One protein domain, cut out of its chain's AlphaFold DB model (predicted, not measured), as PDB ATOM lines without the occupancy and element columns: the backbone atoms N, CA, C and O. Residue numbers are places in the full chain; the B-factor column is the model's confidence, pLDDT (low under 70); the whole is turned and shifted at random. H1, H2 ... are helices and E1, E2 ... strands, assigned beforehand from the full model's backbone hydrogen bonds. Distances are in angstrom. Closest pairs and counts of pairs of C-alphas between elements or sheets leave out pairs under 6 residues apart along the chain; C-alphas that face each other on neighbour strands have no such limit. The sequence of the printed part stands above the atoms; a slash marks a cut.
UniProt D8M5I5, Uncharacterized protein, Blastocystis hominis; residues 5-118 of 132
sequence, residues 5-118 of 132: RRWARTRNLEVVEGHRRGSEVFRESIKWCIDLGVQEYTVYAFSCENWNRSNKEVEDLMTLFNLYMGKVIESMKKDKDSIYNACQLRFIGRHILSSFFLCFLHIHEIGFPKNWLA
ATOM      1  N   ARG A   5     167.194 161.465  24.256       93.38
ATOM      2  CA  ARG A   5     168.507 161.404  24.928       93.38
ATOM      3  C   ARG A   5     169.608 160.859  24.019       93.38
ATOM      4  O   ARG A   5     170.722 161.373  24.021       93.38
ATOM      5  N   ARG A   6     169.306 159.804  23.249       96.50
ATOM      6  CA  ARG A   6     170.255 159.182  22.310       96.50
ATOM      7  C   ARG A   6     170.602 160.156  21.185       96.50
ATOM      8  O   ARG A   6     171.775 160.356  20.903       96.50
ATOM      9  N   TRP A   7     169.597 160.819  20.619       96.50
ATOM     10  CA  TRP A   7     169.759 161.817  19.568       96.50
ATOM     11  C   TRP A   7     170.668 162.974  20.004       96.50
ATOM     12  O   TRP A   7     171.604 163.300  19.274       96.50
ATOM     13  N   ALA A   8     170.466 163.517  21.212       96.75
ATOM     14  CA  ALA A   8     171.320 164.571  21.767       96.75
ATOM     15  C   ALA A   8     172.770 164.096  21.960       96.75
ATOM     16  O   ALA A   8     173.703 164.724  21.461       96.75
ATOM     17  N   ARG A   9     172.960 162.925  22.587       95.56
ATOM     18  CA  ARG A   9     174.293 162.338  22.830       95.56
ATOM     19  C   ARG A   9     175.077 162.095  21.542       95.56
ATOM     20  O   ARG A   9     176.249 162.439  21.479       95.56
ATOM     21  N   THR A  10     174.434 161.568  20.497       97.50
ATOM     22  CA  THR A  10     175.090 161.338  19.189       97.50
ATOM     23  C   THR A  10     175.559 162.620  18.499       97.50
ATOM     24  O   THR A  10     176.323 162.551  17.544       97.50
ATOM     25  N   ARG A  11     175.095 163.786  18.963       97.31
ATOM     26  CA  ARG A  11     175.417 165.109  18.416       97.31
ATOM     27  C   ARG A  11     176.237 165.963  19.379       97.31
ATOM     28  O   ARG A  11     176.453 167.133  19.093       97.31
ATOM     29  N   ASN A  12     176.682 165.388  20.498       96.88
ATOM     30  CA  ASN A  12     177.375 166.106  21.564       96.88
ATOM     31  C   ASN A  12     176.584 167.327  22.083       96.88
ATOM     32  O   ASN A  12     177.150 168.379  22.365       96.88
ATOM     33  N   LEU A  13     175.255 167.186  22.162       96.56
ATOM     34  CA  LEU A  13     174.334 168.202  22.667       96.56
ATOM     35  C   LEU A  13     173.832 167.832  24.063       96.56
ATOM     36  O   LEU A  13     173.793 166.656  24.442       96.56
ATOM     37  N   GLU A  14     173.375 168.838  24.804       94.44
ATOM     38  CA  GLU A  14     172.684 168.621  26.072       94.44
ATOM     39  C   GLU A  14     171.382 167.830  25.878       94.44
ATOM     40  O   GLU A  14     170.689 167.941  24.865       94.44
ATOM     41  N   VAL A  15     171.011 167.036  26.887       93.06
ATOM     42  CA  VAL A  15     169.805 166.190  26.854       93.06
ATOM     43  C   VAL A  15     168.532 167.008  26.605       93.06
ATOM     44  O   VAL A  15     167.654 166.557  25.863       93.06
ATOM     45  N   VAL A  16     168.451 168.216  27.173       92.44
ATOM     46  CA  VAL A  16     167.320 169.136  26.991       92.44
ATOM     47  C   VAL A  16     167.085 169.479  25.516       92.44
ATOM     48  O   VAL A  16     165.935 169.539  25.084       92.44
ATOM     49  N   GLU A  17     168.140 169.578  24.705       94.62
ATOM     50  CA  GLU A  17     168.023 169.879  23.274       94.62
ATOM     51  C   GLU A  17     167.391 168.713  22.503       94.62
ATOM     52  O   GLU A  17     166.559 168.905  21.618       94.62
ATOM     53  N   GLY A  18     167.693 167.476  22.904       95.06
ATOM     54  CA  GLY A  18     167.004 166.302  22.373       95.06
ATOM     55  C   GLY A  18     165.510 166.303  22.696       95.06
ATOM     56  O   GLY A  18     164.692 165.925  21.858       95.06
ATOM     57  N   HIS A  19     165.131 166.747  23.896       92.44
ATOM     58  CA  HIS A  19     163.724 166.879  24.281       92.44
ATOM     59  C   HIS A  19     163.018 168.011  23.540       92.44
ATOM     60  O   HIS A  19     161.895 167.819  23.068       92.44
ATOM     61  N   ARG A  20     163.694 169.147  23.358       91.88
ATOM     62  CA  ARG A  20     163.212 170.244  22.520       91.88
ATOM     63  C   ARG A  20     162.958 169.762  21.093       91.88
ATOM     64  O   ARG A  20     161.847 169.939  20.595       91.88
ATOM     65  N   ARG A  21     163.913 169.065  20.470       93.62
ATOM     66  CA  ARG A  21     163.715 168.477  19.136       93.62
ATOM     67  C   ARG A  21     162.548 167.489  19.112       93.62
ATOM     68  O   ARG A  21     161.756 167.495  18.175       93.62
ATOM     69  N   GLY A  22     162.393 166.685  20.164       91.56
ATOM     70  CA  GLY A  22     161.240 165.802  20.333       91.56
ATOM     71  C   GLY A  22     159.899 166.547  20.315       91.56
ATOM     72  O   GLY A  22     158.948 166.063  19.707       91.56
ATOM     73  N   SER A  23     159.822 167.741  20.913       88.06
ATOM     74  CA  SER A  23     158.603 168.567  20.902       88.06
ATOM     75  C   SER A  23     158.259 169.121  19.510       88.06
ATOM     76  O   SER A  23     157.086 169.214  19.147       88.06
ATOM     77  N   GLU A  24     159.268 169.427  18.692       89.75
ATOM     78  CA  GLU A  24     159.082 169.857  17.302       89.75
ATOM     79  C   GLU A  24     158.545 168.704  16.445       89.75
ATOM     80  O   GLU A  24     157.542 168.861  15.751       89.75
ATOM     81  N   VAL A  25     159.148 167.517  16.574       91.12
ATOM     82  CA  VAL A  25     158.684 166.295  15.895       91.12
ATOM     83  C   VAL A  25     157.259 165.940  16.327       91.12
ATOM     84  O   VAL A  25     156.450 165.509  15.510       91.12
ATOM     85  N   PHE A  26     156.913 166.156  17.597       88.00
ATOM     86  CA  PHE A  26     155.551 165.945  18.076       88.00
ATOM     87  C   PHE A  26     154.551 166.853  17.353       88.00
ATOM     88  O   PHE A  26     153.541 166.371  16.839       88.00
ATOM     89  N   ARG A  27     154.849 168.152  17.245       86.94
ATOM     90  CA  ARG A  27     154.018 169.100  16.492       86.94
ATOM     91  C   ARG A  27     153.863 168.688  15.025       86.94
ATOM     92  O   ARG A  27     152.753 168.742  14.501       86.94
ATOM     93  N   GLU A  28     154.943 168.266  14.372       90.19
ATOM     94  CA  GLU A  28     154.892 167.757  12.993       90.19
ATOM     95  C   GLU A  28     154.006 166.510  12.884       90.19
ATOM     96  O   GLU A  28     153.177 166.424  11.979       90.19
ATOM     97  N   SER A  29     154.101 165.588  13.847       90.00
ATOM     98  CA  SER A  29     153.274 164.379  13.861       90.00
ATOM     99  C   SER A  29     151.777 164.680  13.986       90.00
ATOM    100  O   SER A  29     150.982 164.054  13.293       90.00
ATOM    101  N   ILE A  30     151.389 165.688  14.782       85.62
ATOM    102  CA  ILE A  30     149.991 166.147  14.871       85.62
ATOM    103  C   ILE A  30     149.507 166.627  13.502       85.62
ATOM    104  O   ILE A  30     148.419 166.255  13.066       85.62
ATOM    105  N   LYS A  31     150.329 167.419  12.801       85.88
ATOM    106  CA  LYS A  31     150.000 167.888  11.454       85.88
ATOM    107  C   LYS A  31     149.802 166.717  10.494       85.88
ATOM    108  O   LYS A  31     148.823 166.711   9.764       85.88
ATOM    109  N   TRP A  32     150.672 165.708  10.522       88.94
ATOM    110  CA  TRP A  32     150.497 164.519   9.685       88.94
ATOM    111  C   TRP A  32     149.230 163.740  10.024       88.94
ATOM    112  O   TRP A  32     148.550 163.280   9.114       88.94
ATOM    113  N   CYS A  33     148.880 163.610  11.305       86.56
ATOM    114  CA  CYS A  33     147.625 162.983  11.717       86.56
ATOM    115  C   CYS A  33     146.411 163.726  11.144       86.56
ATOM    116  O   CYS A  33     145.533 163.085  10.567       86.56
ATOM    117  N   ILE A  34     146.403 165.062  11.220       82.38
ATOM    118  CA  ILE A  34     145.371 165.907  10.600       82.38
ATOM    119  C   ILE A  34     145.352 165.694   9.086       82.38
ATOM    120  O   ILE A  34     144.307 165.375   8.527       82.38
ATOM    121  N   ASP A  35     146.511 165.797   8.432       82.31
ATOM    122  CA  ASP A  35     146.657 165.651   6.982       82.31
ATOM    123  C   ASP A  35     146.273 164.250   6.492       82.31
ATOM    124  O   ASP A  35     145.943 164.099   5.326       82.31
ATOM    125  N   LEU A  36     146.319 163.213   7.333       85.75
ATOM    126  CA  LEU A  36     145.948 161.835   6.989       85.75
ATOM    127  C   LEU A  36     144.519 161.463   7.404       85.75
ATOM    128  O   LEU A  36     144.053 160.388   7.026       85.75
ATOM    129  N   GLY A  37     143.826 162.322   8.151       79.75
ATOM    130  CA  GLY A  37     142.493 162.038   8.685       79.75
ATOM    131  C   GLY A  37     142.487 161.045   9.841       79.75
ATOM    132  O   GLY A  37     141.505 160.329  10.031       79.75
ATOM    133  N   VAL A  38     143.583 160.964  10.593       83.94
ATOM    134  CA  VAL A  38     143.674 160.128  11.793       83.94
ATOM    135  C   VAL A  38     142.749 160.709  12.855       83.94
ATOM    136  O   VAL A  38     142.963 161.821  13.318       83.94
ATOM    137  N   GLN A  39     141.721 159.957  13.236       80.50
ATOM    138  CA  GLN A  39     140.693 160.439  14.163       80.50
ATOM    139  C   GLN A  39     141.163 160.474  15.616       80.50
ATOM    140  O   GLN A  39     140.715 161.330  16.372       80.50
ATOM    141  N   GLU A  40     142.072 159.566  15.976       83.25
ATOM    142  CA  GLU A  40     142.613 159.437  17.322       83.25
ATOM    143  C   GLU A  40     144.131 159.309  17.255       83.25
ATOM    144  O   GLU A  40     144.683 158.421  16.602       83.25
ATOM    145  N   TYR A  41     144.822 160.201  17.957       83.44
ATOM    146  CA  TYR A  41     146.266 160.143  18.124       83.44
ATOM    147  C   TYR A  41     146.581 160.211  19.605       83.44
ATOM    148  O   TYR A  41     146.105 161.119  20.281       83.44
ATOM    149  N   THR A  42     147.357 159.236  20.084       85.44
ATOM    150  CA  THR A  42     147.761 159.095  21.482       85.44
ATOM    151  C   THR A  42     149.277 158.995  21.563       85.44
ATOM    152  O   THR A  42     149.873 158.072  21.010       85.44
ATOM    153  N   VAL A  43     149.919 159.931  22.266       82.81
ATOM    154  CA  VAL A  43     151.377 159.904  22.473       82.81
ATOM    155  C   VAL A  43     151.742 159.663  23.916       82.81
ATOM    156  O   VAL A  43     151.101 160.179  24.817       82.81
ATOM    157  N   TYR A  44     152.840 158.948  24.139       82.19
ATOM    158  CA  TYR A  44     153.405 158.832  25.474       82.19
ATOM    159  C   TYR A  44     154.446 159.933  25.706       82.19
ATOM    160  O   TYR A  44     155.576 159.826  25.210       82.19
ATOM    161  N   ALA A  45     154.053 161.020  26.376       78.69
ATOM    162  CA  ALA A  45     154.915 162.192  26.565       78.69
ATOM    163  C   ALA A  45     155.822 162.104  27.805       78.69
ATOM    164  O   ALA A  45     156.984 162.500  27.743       78.69
ATOM    165  N   PHE A  46     155.313 161.559  28.911       79.19
ATOM    166  CA  PHE A  46     156.043 161.395  30.168       79.19
ATOM    167  C   PHE A  46     155.537 160.137  30.870       79.19
ATOM    168  O   PHE A  46     154.334 159.895  30.860       79.19
ATOM    169  N   SER A  47     156.439 159.343  31.445       76.94
ATOM    170  CA  SER A  47     156.136 158.070  32.119       76.94
ATOM    171  C   SER A  47     156.435 158.133  33.616       76.94
ATOM    172  O   SER A  47     157.261 158.943  34.038       76.94
ATOM    173  N   CYS A  48     155.827 157.256  34.421       77.31
ATOM    174  CA  CYS A  48     156.151 157.155  35.849       77.31
ATOM    175  C   CYS A  48     157.637 156.825  36.070       77.31
ATOM    176  O   CYS A  48     158.270 157.340  36.983       77.31
ATOM    177  N   GLU A  49     158.235 156.035  35.185       75.19
ATOM    178  CA  GLU A  49     159.649 155.670  35.230       75.19
ATOM    179  C   GLU A  49     160.568 156.865  34.931       75.19
ATOM    180  O   GLU A  49     161.764 156.817  35.213       75.19
ATOM    181  N   ASN A  50     160.050 157.958  34.350       81.06
ATOM    182  CA  ASN A  50     160.845 159.168  34.118       81.06
ATOM    183  C   ASN A  50     161.116 159.957  35.395       81.06
ATOM    184  O   ASN A  50     162.061 160.739  35.406       81.06
ATOM    185  N   TRP A  51     160.391 159.676  36.477       82.56
ATOM    186  CA  TRP A  51     160.713 160.188  37.806       82.56
ATOM    187  C   TRP A  51     162.026 159.652  38.367       82.56
ATOM    188  O   TRP A  51     162.655 160.318  39.177       82.56
ATOM    189  N   ASN A  52     162.487 158.496  37.885       85.50
ATOM    190  CA  ASN A  52     163.770 157.922  38.294       85.50
ATOM    191  C   ASN A  52     164.973 158.575  37.582       85.50
ATOM    192  O   ASN A  52     166.098 158.094  37.703       85.50
ATOM    193  N   ARG A  53     164.752 159.624  36.776       88.12
ATOM    194  CA  ARG A  53     165.825 160.407  36.144       88.12
ATOM    195  C   ARG A  53     166.351 161.474  37.109       88.12
ATOM    196  O   ARG A  53     165.838 161.632  38.211       88.12
ATOM    197  N   SER A  54     167.395 162.201  36.713       90.81
ATOM    198  CA  SER A  54     167.919 163.282  37.551       90.81
ATOM    199  C   SER A  54     166.880 164.396  37.721       90.81
ATOM    200  O   SER A  54     166.154 164.716  36.779       90.81
ATOM    201  N   ASN A  55     166.849 165.027  38.900       89.12
ATOM    202  CA  ASN A  55     165.930 166.139  39.191       89.12
ATOM    203  C   ASN A  55     166.015 167.245  38.132       89.12
ATOM    204  O   ASN A  55     164.987 167.729  37.670       89.12
ATOM    205  N   LYS A  56     167.236 167.569  37.689       89.69
ATOM    206  CA  LYS A  56     167.470 168.533  36.612       89.69
ATOM    207  C   LYS A  56     166.780 168.129  35.305       89.69
ATOM    208  O   LYS A  56     166.129 168.956  34.684       89.69
ATOM    209  N   GLU A  57     166.895 166.870  34.881       88.62
ATOM    210  CA  GLU A  57     166.255 166.419  33.638       88.62
ATOM    211  C   GLU A  57     164.724 166.459  33.749       88.62
ATOM    212  O   GLU A  57     164.041 166.825  32.794       88.62
ATOM    213  N   VAL A  58     164.177 166.107  34.916       88.44
ATOM    214  CA  VAL A  58     162.735 166.200  35.178       88.44
ATOM    215  C   VAL A  58     162.264 167.656  35.128       88.44
ATOM    216  O   VAL A  58     161.255 167.946  34.489       88.44
ATOM    217  N   GLU A  59     162.996 168.580  35.745       88.06
ATOM    218  CA  GLU A  59     162.699 170.016  35.714       88.06
ATOM    219  C   GLU A  59     162.764 170.592  34.291       88.06
ATOM    220  O   GLU A  59     161.844 171.295  33.861       88.06
ATOM    221  N   ASP A  60     163.797 170.230  33.526       88.38
ATOM    222  CA  ASP A  60     163.958 170.629  32.126       88.38
ATOM    223  C   ASP A  60     162.769 170.121  31.277       88.38
ATOM    224  O   ASP A  60     162.202 170.863  30.468       88.38
ATOM    225  N   LEU A  61     162.320 168.878  31.497       87.00
ATOM    226  CA  LEU A  61     161.142 168.301  30.835       87.00
ATOM    227  C   LEU A  61     159.849 169.055  31.163       87.00
ATOM    228  O   LEU A  61     159.068 169.350  30.255       87.00
ATOM    229  N   MET A  62     159.620 169.374  32.438       85.25
ATOM    230  CA  MET A  62     158.423 170.105  32.871       85.25
ATOM    231  C   MET A  62     158.417 171.536  32.332       85.25
ATOM    232  O   MET A  62     157.385 172.026  31.871       85.25
ATOM    233  N   THR A  63     159.580 172.186  32.308       87.81
ATOM    234  CA  THR A  63     159.749 173.516  31.715       87.81
ATOM    235  C   THR A  63     159.404 173.500  30.229       87.81
ATOM    236  O   THR A  63     158.601 174.314  29.769       87.81
ATOM    237  N   LEU A  64     159.938 172.536  29.473       87.75
ATOM    238  CA  LEU A  64     159.622 172.376  28.052       87.75
ATOM    239  C   LEU A  64     158.135 172.098  27.817       87.75
ATOM    240  O   LEU A  64     157.547 172.663  26.893       87.75
ATOM    241  N   PHE A  65     157.520 171.261  28.653       85.25
ATOM    242  CA  PHE A  65     156.093 170.970  28.572       85.25
ATOM    243  C   PHE A  65     155.246 172.233  28.776       85.25
ATOM    244  O   PHE A  65     154.397 172.537  27.938       85.25
ATOM    245  N   ASN A  66     155.523 173.010  29.827       85.44
ATOM    246  CA  ASN A  66     154.811 174.256  30.116       85.44
ATOM    247  C   ASN A  66     154.970 175.283  28.987       85.44
ATOM    248  O   ASN A  66     153.986 175.884  28.551       85.44
ATOM    249  N   LEU A  67     156.187 175.444  28.463       87.31
ATOM    250  CA  LEU A  67     156.454 176.325  27.323       87.31
ATOM    251  C   LEU A  67     155.684 175.889  26.073       87.31
ATOM    252  O   LEU A  67     155.109 176.724  25.373       87.31
ATOM    253  N   TYR A  68     155.666 174.589  25.781       85.44
ATOM    254  CA  TYR A  68     154.943 174.055  24.633       85.44
ATOM    255  C   TYR A  68     153.429 174.246  24.789       85.44
ATOM    256  O   TYR A  68     152.781 174.731  23.863       85.44
ATOM    257  N   MET A  69     152.868 173.961  25.966       84.38
ATOM    258  CA  MET A  69     151.448 174.183  26.256       84.38
ATOM    259  C   MET A  69     151.052 175.655  26.164       84.38
ATOM    260  O   MET A  69     150.027 175.971  25.560       84.38
ATOM    261  N   GLY A  70     151.891 176.561  26.670       88.12
ATOM    262  CA  GLY A  70     151.697 178.000  26.501       88.12
ATOM    263  C   GLY A  70     151.583 178.391  25.026       88.12
ATOM    264  O   GLY A  70     150.628 179.063  24.641       88.12
ATOM    265  N   LYS A  71     152.488 177.884  24.176       88.06
ATOM    266  CA  LYS A  71     152.461 178.120  22.721       88.06
ATOM    267  C   LYS A  71     151.230 177.529  22.037       88.06
ATOM    268  O   LYS A  71     150.696 178.151  21.122       88.06
ATOM    269  N   VAL A  72     150.783 176.343  22.450       85.50
ATOM    270  CA  VAL A  72     149.558 175.717  21.921       85.50
ATOM    271  C   VAL A  72     148.352 176.597  22.235       85.50
ATOM    272  O   VAL A  72     147.641 177.001  21.317       85.50
ATOM    273  N   ILE A  73     148.168 176.972  23.504       87.00
ATOM    274  CA  ILE A  73     147.052 177.816  23.950       87.00
ATOM    275  C   ILE A  73     147.079 179.176  23.247       87.00
ATOM    276  O   ILE A  73     146.046 179.673  22.801       87.00
ATOM    277  N   GLU A  74     148.254 179.793  23.139       90.81
ATOM    278  CA  GLU A  74     148.419 181.065  22.440       90.81
ATOM    279  C   GLU A  74     148.073 180.941  20.950       90.81
ATOM    280  O   GLU A  74     147.356 181.789  20.418       90.81
ATOM    281  N   SER A  75     148.523 179.870  20.289       87.19
ATOM    282  CA  SER A  75     148.205 179.600  18.885       87.19
ATOM    283  C   SER A  75     146.704 179.418  18.669       87.19
ATOM    284  O   SER A  75     146.171 180.012  17.740       87.19
ATOM    285  N   MET A  76     146.025 178.672  19.545       83.81
ATOM    286  CA  MET A  76     144.571 178.478  19.490       83.81
ATOM    287  C   MET A  76     143.804 179.799  19.646       83.81
ATOM    288  O   MET A  76     142.799 180.016  18.973       83.81
ATOM    289  N   LYS A  77     144.284 180.699  20.521       88.81
ATOM    290  CA  LYS A  77     143.664 182.013  20.770       88.81
ATOM    291  C   LYS A  77     143.874 183.006  19.628       88.81
ATOM    292  O   LYS A  77     142.964 183.774  19.329       88.81
ATOM    293  N   LYS A  78     145.082 183.055  19.058       91.12
ATOM    294  CA  LYS A  78     145.462 184.054  18.046       91.12
ATOM    295  C   LYS A  78     144.971 183.705  16.647       91.12
ATOM    296  O   LYS A  78     144.635 184.609  15.890       91.12
ATOM    297  N   ASP A  79     144.958 182.422  16.308       84.56
ATOM    298  CA  ASP A  79     144.664 181.941  14.965       84.56
ATOM    299  C   ASP A  79     143.523 180.928  15.017       84.56
ATOM    300  O   ASP A  79     143.671 179.836  15.570       84.56
ATOM    301  N   LYS A  80     142.377 181.293  14.434       78.69
ATOM    302  CA  LYS A  80     141.205 180.414  14.371       78.69
ATOM    303  C   LYS A  80     141.480 179.165  13.534       78.69
ATOM    304  O   LYS A  80     140.974 178.107  13.894       78.69
ATOM    305  N   ASP A  81     142.338 179.272  12.522       78.88
ATOM    306  CA  ASP A  81     142.709 178.177  11.622       78.88
ATOM    307  C   ASP A  81     143.926 177.385  12.133       78.88
ATOM    308  O   ASP A  81     144.472 176.531  11.429       78.88
ATOM    309  N   SER A  82     144.352 177.626  13.381       82.25
ATOM    310  CA  SER A  82     145.410 176.850  14.023       82.25
ATOM    311  C   SER A  82     145.116 175.350  13.948       82.25
ATOM    312  O   SER A  82     144.024 174.894  14.290       82.25
ATOM    313  N   ILE A  83     146.141 174.557  13.623       79.25
ATOM    314  CA  ILE A  83     146.064 173.087  13.632       79.25
ATOM    315  C   ILE A  83     145.569 172.530  14.976       79.25
ATOM    316  O   ILE A  83     144.996 171.446  15.023       79.25
ATOM    317  N   TYR A  84     145.778 173.271  16.069       81.81
ATOM    318  CA  TYR A  84     145.345 172.872  17.404       81.81
ATOM    319  C   TYR A  84     143.847 173.099  17.634       81.81
ATOM    320  O   TYR A  84     143.259 172.411  18.455       81.81
ATOM    321  N   ASN A  85     143.210 174.013  16.896       82.38
ATOM    322  CA  ASN A  85     141.755 174.200  16.936       82.38
ATOM    323  C   ASN A  85     141.015 173.120  16.154       82.38
ATOM    324  O   ASN A  85     139.845 172.857  16.416       82.38
ATOM    325  N   ALA A  86     141.708 172.466  15.222       76.31
ATOM    326  CA  ALA A  86     141.179 171.301  14.553       76.31
ATOM    327  C   ALA A  86     141.129 170.083  15.475       76.31
ATOM    328  O   ALA A  86     140.626 169.080  15.021       76.31
ATOM    329  N   CYS A  87     141.637 170.108  16.714       75.56
ATOM    330  CA  CYS A  87     141.682 168.933  17.582       75.56
ATOM    331  C   CYS A  87     141.248 169.218  19.026       75.56
ATOM    332  O   CYS A  87     141.527 170.277  19.584       75.56
ATOM    333  N   GLN A  88     140.612 168.244  19.685       78.56
ATOM    334  CA  GLN A  88     140.366 168.322  21.125       78.56
ATOM    335  C   GLN A  88     141.560 167.769  21.904       78.56
ATOM    336  O   GLN A  88     141.798 166.572  21.873       78.56
ATOM    337  N   LEU A  89     142.275 168.612  22.651       76.88
ATOM    338  CA  LEU A  89     143.394 168.194  23.499       76.88
ATOM    339  C   LEU A  89     142.884 167.584  24.820       76.88
ATOM    340  O   LEU A  89     142.227 168.271  25.603       76.88
ATOM    341  N   ARG A  90     143.203 166.320  25.112       78.69
ATOM    342  CA  ARG A  90     142.942 165.693  26.424       78.69
ATOM    343  C   ARG A  90     144.230 165.166  27.036       78.69
ATOM    344  O   ARG A  90     145.078 164.691  26.297       78.69
ATOM    345  N   PHE A  91     144.341 165.217  28.364       77.75
ATOM    346  CA  PHE A  91     145.451 164.649  29.136       77.75
ATOM    347  C   PHE A  91     144.960 163.425  29.899       77.75
ATOM    348  O   PHE A  91     143.996 163.525  30.657       77.75
ATOM    349  N   ILE A  92     145.630 162.286  29.730       78.00
ATOM    350  CA  ILE A  92     145.324 161.072  30.495       78.00
ATOM    351  C   ILE A  92     146.538 160.713  31.342       78.00
ATOM    352  O   ILE A  92     147.601 160.415  30.805       78.00
ATOM    353  N   GLY A  93     146.370 160.715  32.661       73.44
ATOM    354  CA  GLY A  93     147.445 160.415  33.591       73.44
ATOM    355  C   GLY A  93     147.005 160.398  35.044       73.44
ATOM    356  O   GLY A  93     145.906 160.834  35.380       73.44
ATOM    357  N   ARG A  94     147.882 159.896  35.919       68.69
ATOM    358  CA  ARG A  94     147.685 160.026  37.364       68.69
ATOM    359  C   ARG A  94     148.017 161.448  37.796       68.69
ATOM    360  O   ARG A  94     149.121 161.920  37.547       68.69
ATOM    361  N   HIS A  95     147.079 162.073  38.497       60.12
ATOM    362  CA  HIS A  95     147.270 163.368  39.133       60.12
ATOM    363  C   HIS A  95     148.074 163.185  40.432       60.12
ATOM    364  O   HIS A  95     147.514 163.108  41.523       60.12
ATOM    365  N   ILE A  96     149.391 163.018  40.315       53.56
ATOM    366  CA  ILE A  96     150.293 162.900  41.468       53.56
ATOM    367  C   ILE A  96     150.941 164.266  41.663       53.56
ATOM    368  O   ILE A  96     151.878 164.580  40.950       53.56
ATOM    369  N   LEU A  97     150.446 165.049  42.629       41.25
ATOM    370  CA  LEU A  97     150.891 166.413  42.973       41.25
ATOM    371  C   LEU A  97     150.590 167.472  41.892       41.25
ATOM    372  O   LEU A  97     150.439 167.178  40.712       41.25
ATOM    373  N   SER A  98     150.444 168.721  42.334       42.78
ATOM    374  CA  SER A  98     149.760 169.857  41.686       42.78
ATOM    375  C   SER A  98     150.263 170.324  40.306       42.78
ATOM    376  O   SER A  98     149.811 171.366  39.840       42.78
ATOM    377  N   SER A  99     151.159 169.587  39.645       41.19
ATOM    378  CA  SER A  99     151.775 169.992  38.374       41.19
ATOM    379  C   SER A  99     152.075 168.842  37.400       41.19
ATOM    380  O   SER A  99     152.762 169.070  36.407       41.19
ATOM    381  N   PHE A 100     151.620 167.608  37.646       48.41
ATOM    382  CA  PHE A 100     152.203 166.449  36.961       48.41
ATOM    383  C   PHE A 100     151.195 165.633  36.158       48.41
ATOM    384  O   PHE A 100     150.310 164.972  36.698       48.41
ATOM    385  N   PHE A 101     151.382 165.649  34.839       43.69
ATOM    386  CA  PHE A 101     150.611 164.862  33.891       43.69
ATOM    387  C   PHE A 101     151.517 163.808  33.251       43.69
ATOM    388  O   PHE A 101     152.455 164.128  32.522       43.69
ATOM    389  N   LEU A 102     151.180 162.529  33.442       43.34
ATOM    390  CA  LEU A 102     151.326 161.586  32.335       43.34
ATOM    391  C   LEU A 102     150.460 162.193  31.222       43.34
ATOM    392  O   LEU A 102     149.273 162.429  31.428       43.34
ATOM    393  N   CYS A 103     151.059 162.598  30.114       45.66
ATOM    394  CA  CYS A 103     150.315 163.240  29.044       45.66
ATOM    395  C   CYS A 103     150.200 162.226  27.914       45.66
ATOM    396  O   CYS A 103     151.084 162.106  27.068       45.66
ATOM    397  N   PHE A 104     149.115 161.456  27.944       45.00
ATOM    398  CA  PHE A 104     148.510 161.019  26.699       45.00
ATOM    399  C   PHE A 104     147.754 162.208  26.155       45.00
ATOM    400  O   PHE A 104     146.724 162.568  26.718       45.00
ATOM    401  N   LEU A 105     148.300 162.836  25.114       48.03
ATOM    402  CA  LEU A 105     147.485 163.702  24.289       48.03
ATOM    403  C   LEU A 105     146.507 162.792  23.557       48.03
ATOM    404  O   LEU A 105     146.959 162.081  22.674       48.03
ATOM    405  N   HIS A 106     145.229 162.804  23.923       46.59
ATOM    406  CA  HIS A 106     144.175 162.225  23.098       46.59
ATOM    407  C   HIS A 106     143.531 163.355  22.297       46.59
ATOM    408  O   HIS A 106     142.903 164.233  22.888       46.59
ATOM    409  N   ILE A 107     143.758 163.347  20.981       52.44
ATOM    410  CA  ILE A 107     143.072 164.210  20.015       52.44
ATOM    411  C   ILE A 107     141.763 163.524  19.638       52.44
ATOM    412  O   ILE A 107     141.809 162.514  18.948       52.44
ATOM    413  N   HIS A 108     140.632 164.050  20.111       44.03
ATOM    414  CA  HIS A 108     139.301 163.569  19.734       44.03
ATOM    415  C   HIS A 108     138.663 164.551  18.752       44.03
ATOM    416  O   HIS A 108     138.703 165.760  18.979       44.03
ATOM    417  N   GLU A 109     138.081 163.997  17.690       45.81
ATOM    418  CA  GLU A 109     137.328 164.703  16.655       45.81
ATOM    419  C   GLU A 109     138.146 165.806  15.979       45.81
ATOM    420  O   GLU A 109     138.115 166.979  16.361       45.81
ATOM    421  N   ILE A 110     138.904 165.414  14.946       55.31
ATOM    422  CA  ILE A 110     139.507 166.417  14.084       55.31
ATOM    423  C   ILE A 110     138.373 167.104  13.329       55.31
ATOM    424  O   ILE A 110     137.734 166.481  12.482       55.31
ATOM    425  N   GLY A 111     138.066 168.351  13.683       47.28
ATOM    426  CA  GLY A 111     136.998 169.130  13.067       47.28
ATOM    427  C   GLY A 111     137.328 169.381  11.603       47.28
ATOM    428  O   GLY A 111     138.001 170.348  11.258       47.28
ATOM    429  N   PHE A 112     136.895 168.477  10.735       53.62
ATOM    430  CA  PHE A 112     137.145 168.572   9.311       53.62
ATOM    431  C   PHE A 112     136.268 169.683   8.711       53.62
ATOM    432  O   PHE A 112     135.047 169.663   8.905       53.62
ATOM    433  N   PRO A 113     136.831 170.641   7.946       56.16
ATOM    434  CA  PRO A 113     136.035 171.514   7.090       56.16
ATOM    435  C   PRO A 113     135.019 170.687   6.291       56.16
ATOM    436  O   PRO A 113     135.336 169.573   5.874       56.16
ATOM    437  N   LYS A 114     133.814 171.217   6.030       52.44
ATOM    438  CA  LYS A 114     132.695 170.474   5.400       52.44
ATOM    439  C   LYS A 114     133.031 169.770   4.064       52.44
ATOM    440  O   LYS A 114     132.269 168.907   3.646       52.44
ATOM    441  N   ASN A 115     134.176 170.065   3.438       59.72
ATOM    442  CA  ASN A 115     134.667 169.453   2.195       59.72
ATOM    443  C   ASN A 115     136.040 168.759   2.315       59.72
ATOM    444  O   ASN A 115     136.609 168.341   1.306       59.72
ATOM    445  N   TRP A 116     136.580 168.600   3.525       63.44
ATOM    446  CA  TRP A 116     137.937 168.097   3.756       63.44
ATOM    447  C   TRP A 116     138.177 166.715   3.144       63.44
ATOM    448  O   TRP A 116     139.192 166.501   2.503       63.44
ATOM    449  N   LEU A 117     137.219 165.790   3.248       55.81
ATOM    450  CA  LEU A 117     137.325 164.457   2.638       55.81
ATOM    451  C   LEU A 117     137.487 164.522   1.109       55.81
ATOM    452  O   LEU A 117     138.196 163.702   0.521       55.81
ATOM    453  N   ALA A 118     136.849 165.496   0.456       64.62
ATOM    454  CA  ALA A 118     136.957 165.706  -0.984       64.62
ATOM    455  C   ALA A 118     138.295 166.366  -1.364       64.62
ATOM    456  O   ALA A 118     138.933 165.953  -2.336       64.62
TER     457      ALA A 118
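This is residues 5 to 118 of the 132 residues of an uncharacterized protein of Blastocystis hominis (UniProt D8M5I5). Two long helices, H2 and H4, make a V that narrows toward their first residues, and a small sheet of three strands sits to one side, grazed by H2. The short helix H1 packs on the first turns of H2, and short H3 comes before H4. The 114 printed residues hold four named helices and three named strands in the order H1 H2 E1 H3 H4 E2 E3; the antiparallel sheet runs E1 E3 E2. The class is mostly helix, and the whole is only just compact, close to loose, with a radius of gyration of the C-alphas of 15.6 A and spans of 49 by 34 by 25 A.

H1, residues 5 to 9, begins with C-alpha 5 at (168.507, 161.404, 24.928). H2, residues 15 to 36, is 31.3 A long. E1 is residues 41 to 44, and H3 is residues 48 to 52. H4, residues 55 to 78, is 34.5 A long. E2 is residues 88 to 92. E3, residues 104 to 108, ends with C-alpha 108 at (139.301, 163.569, 19.734).

H1 touches H2, the closest C-alphas being those of Ala 8 and Gly 18, 4.7 A. H2, with residues 15 to 23 alone, touches residues 57 to 68 of H4; the closest C-alphas, of Val 16 and Asp 60, are 6.3 A apart. They run the same way at a steep tilt of 36 degrees, only just past shallow. H3 and H4 are close but not clearly touching. H2 only grazes the sheet, with residues 26 to 34. N 107 and O 41 of E3 and E1 are 3.3 A apart, within hydrogen-bond range; in the hairpin E2 and E3, N 106 and O 90 are at 3.0 A. E1, H3, H4 and E2 form a split strand-helix-strand unit, two strands running the same way with E3 between them, its crossover right-handed. H1, H2 and H4 have every O i to N i+4 pair within range; H3 has 0 of 1, but 2 of 2 O i to N i+3 pairs.

The C-alphas farthest apart, of Asn 55 and Ala 118, are 49.5 A apart. The printed part has no cut. The link from E2 to E3 is long, 11 residues. Residues 94 to 118 have pLDDT under 70.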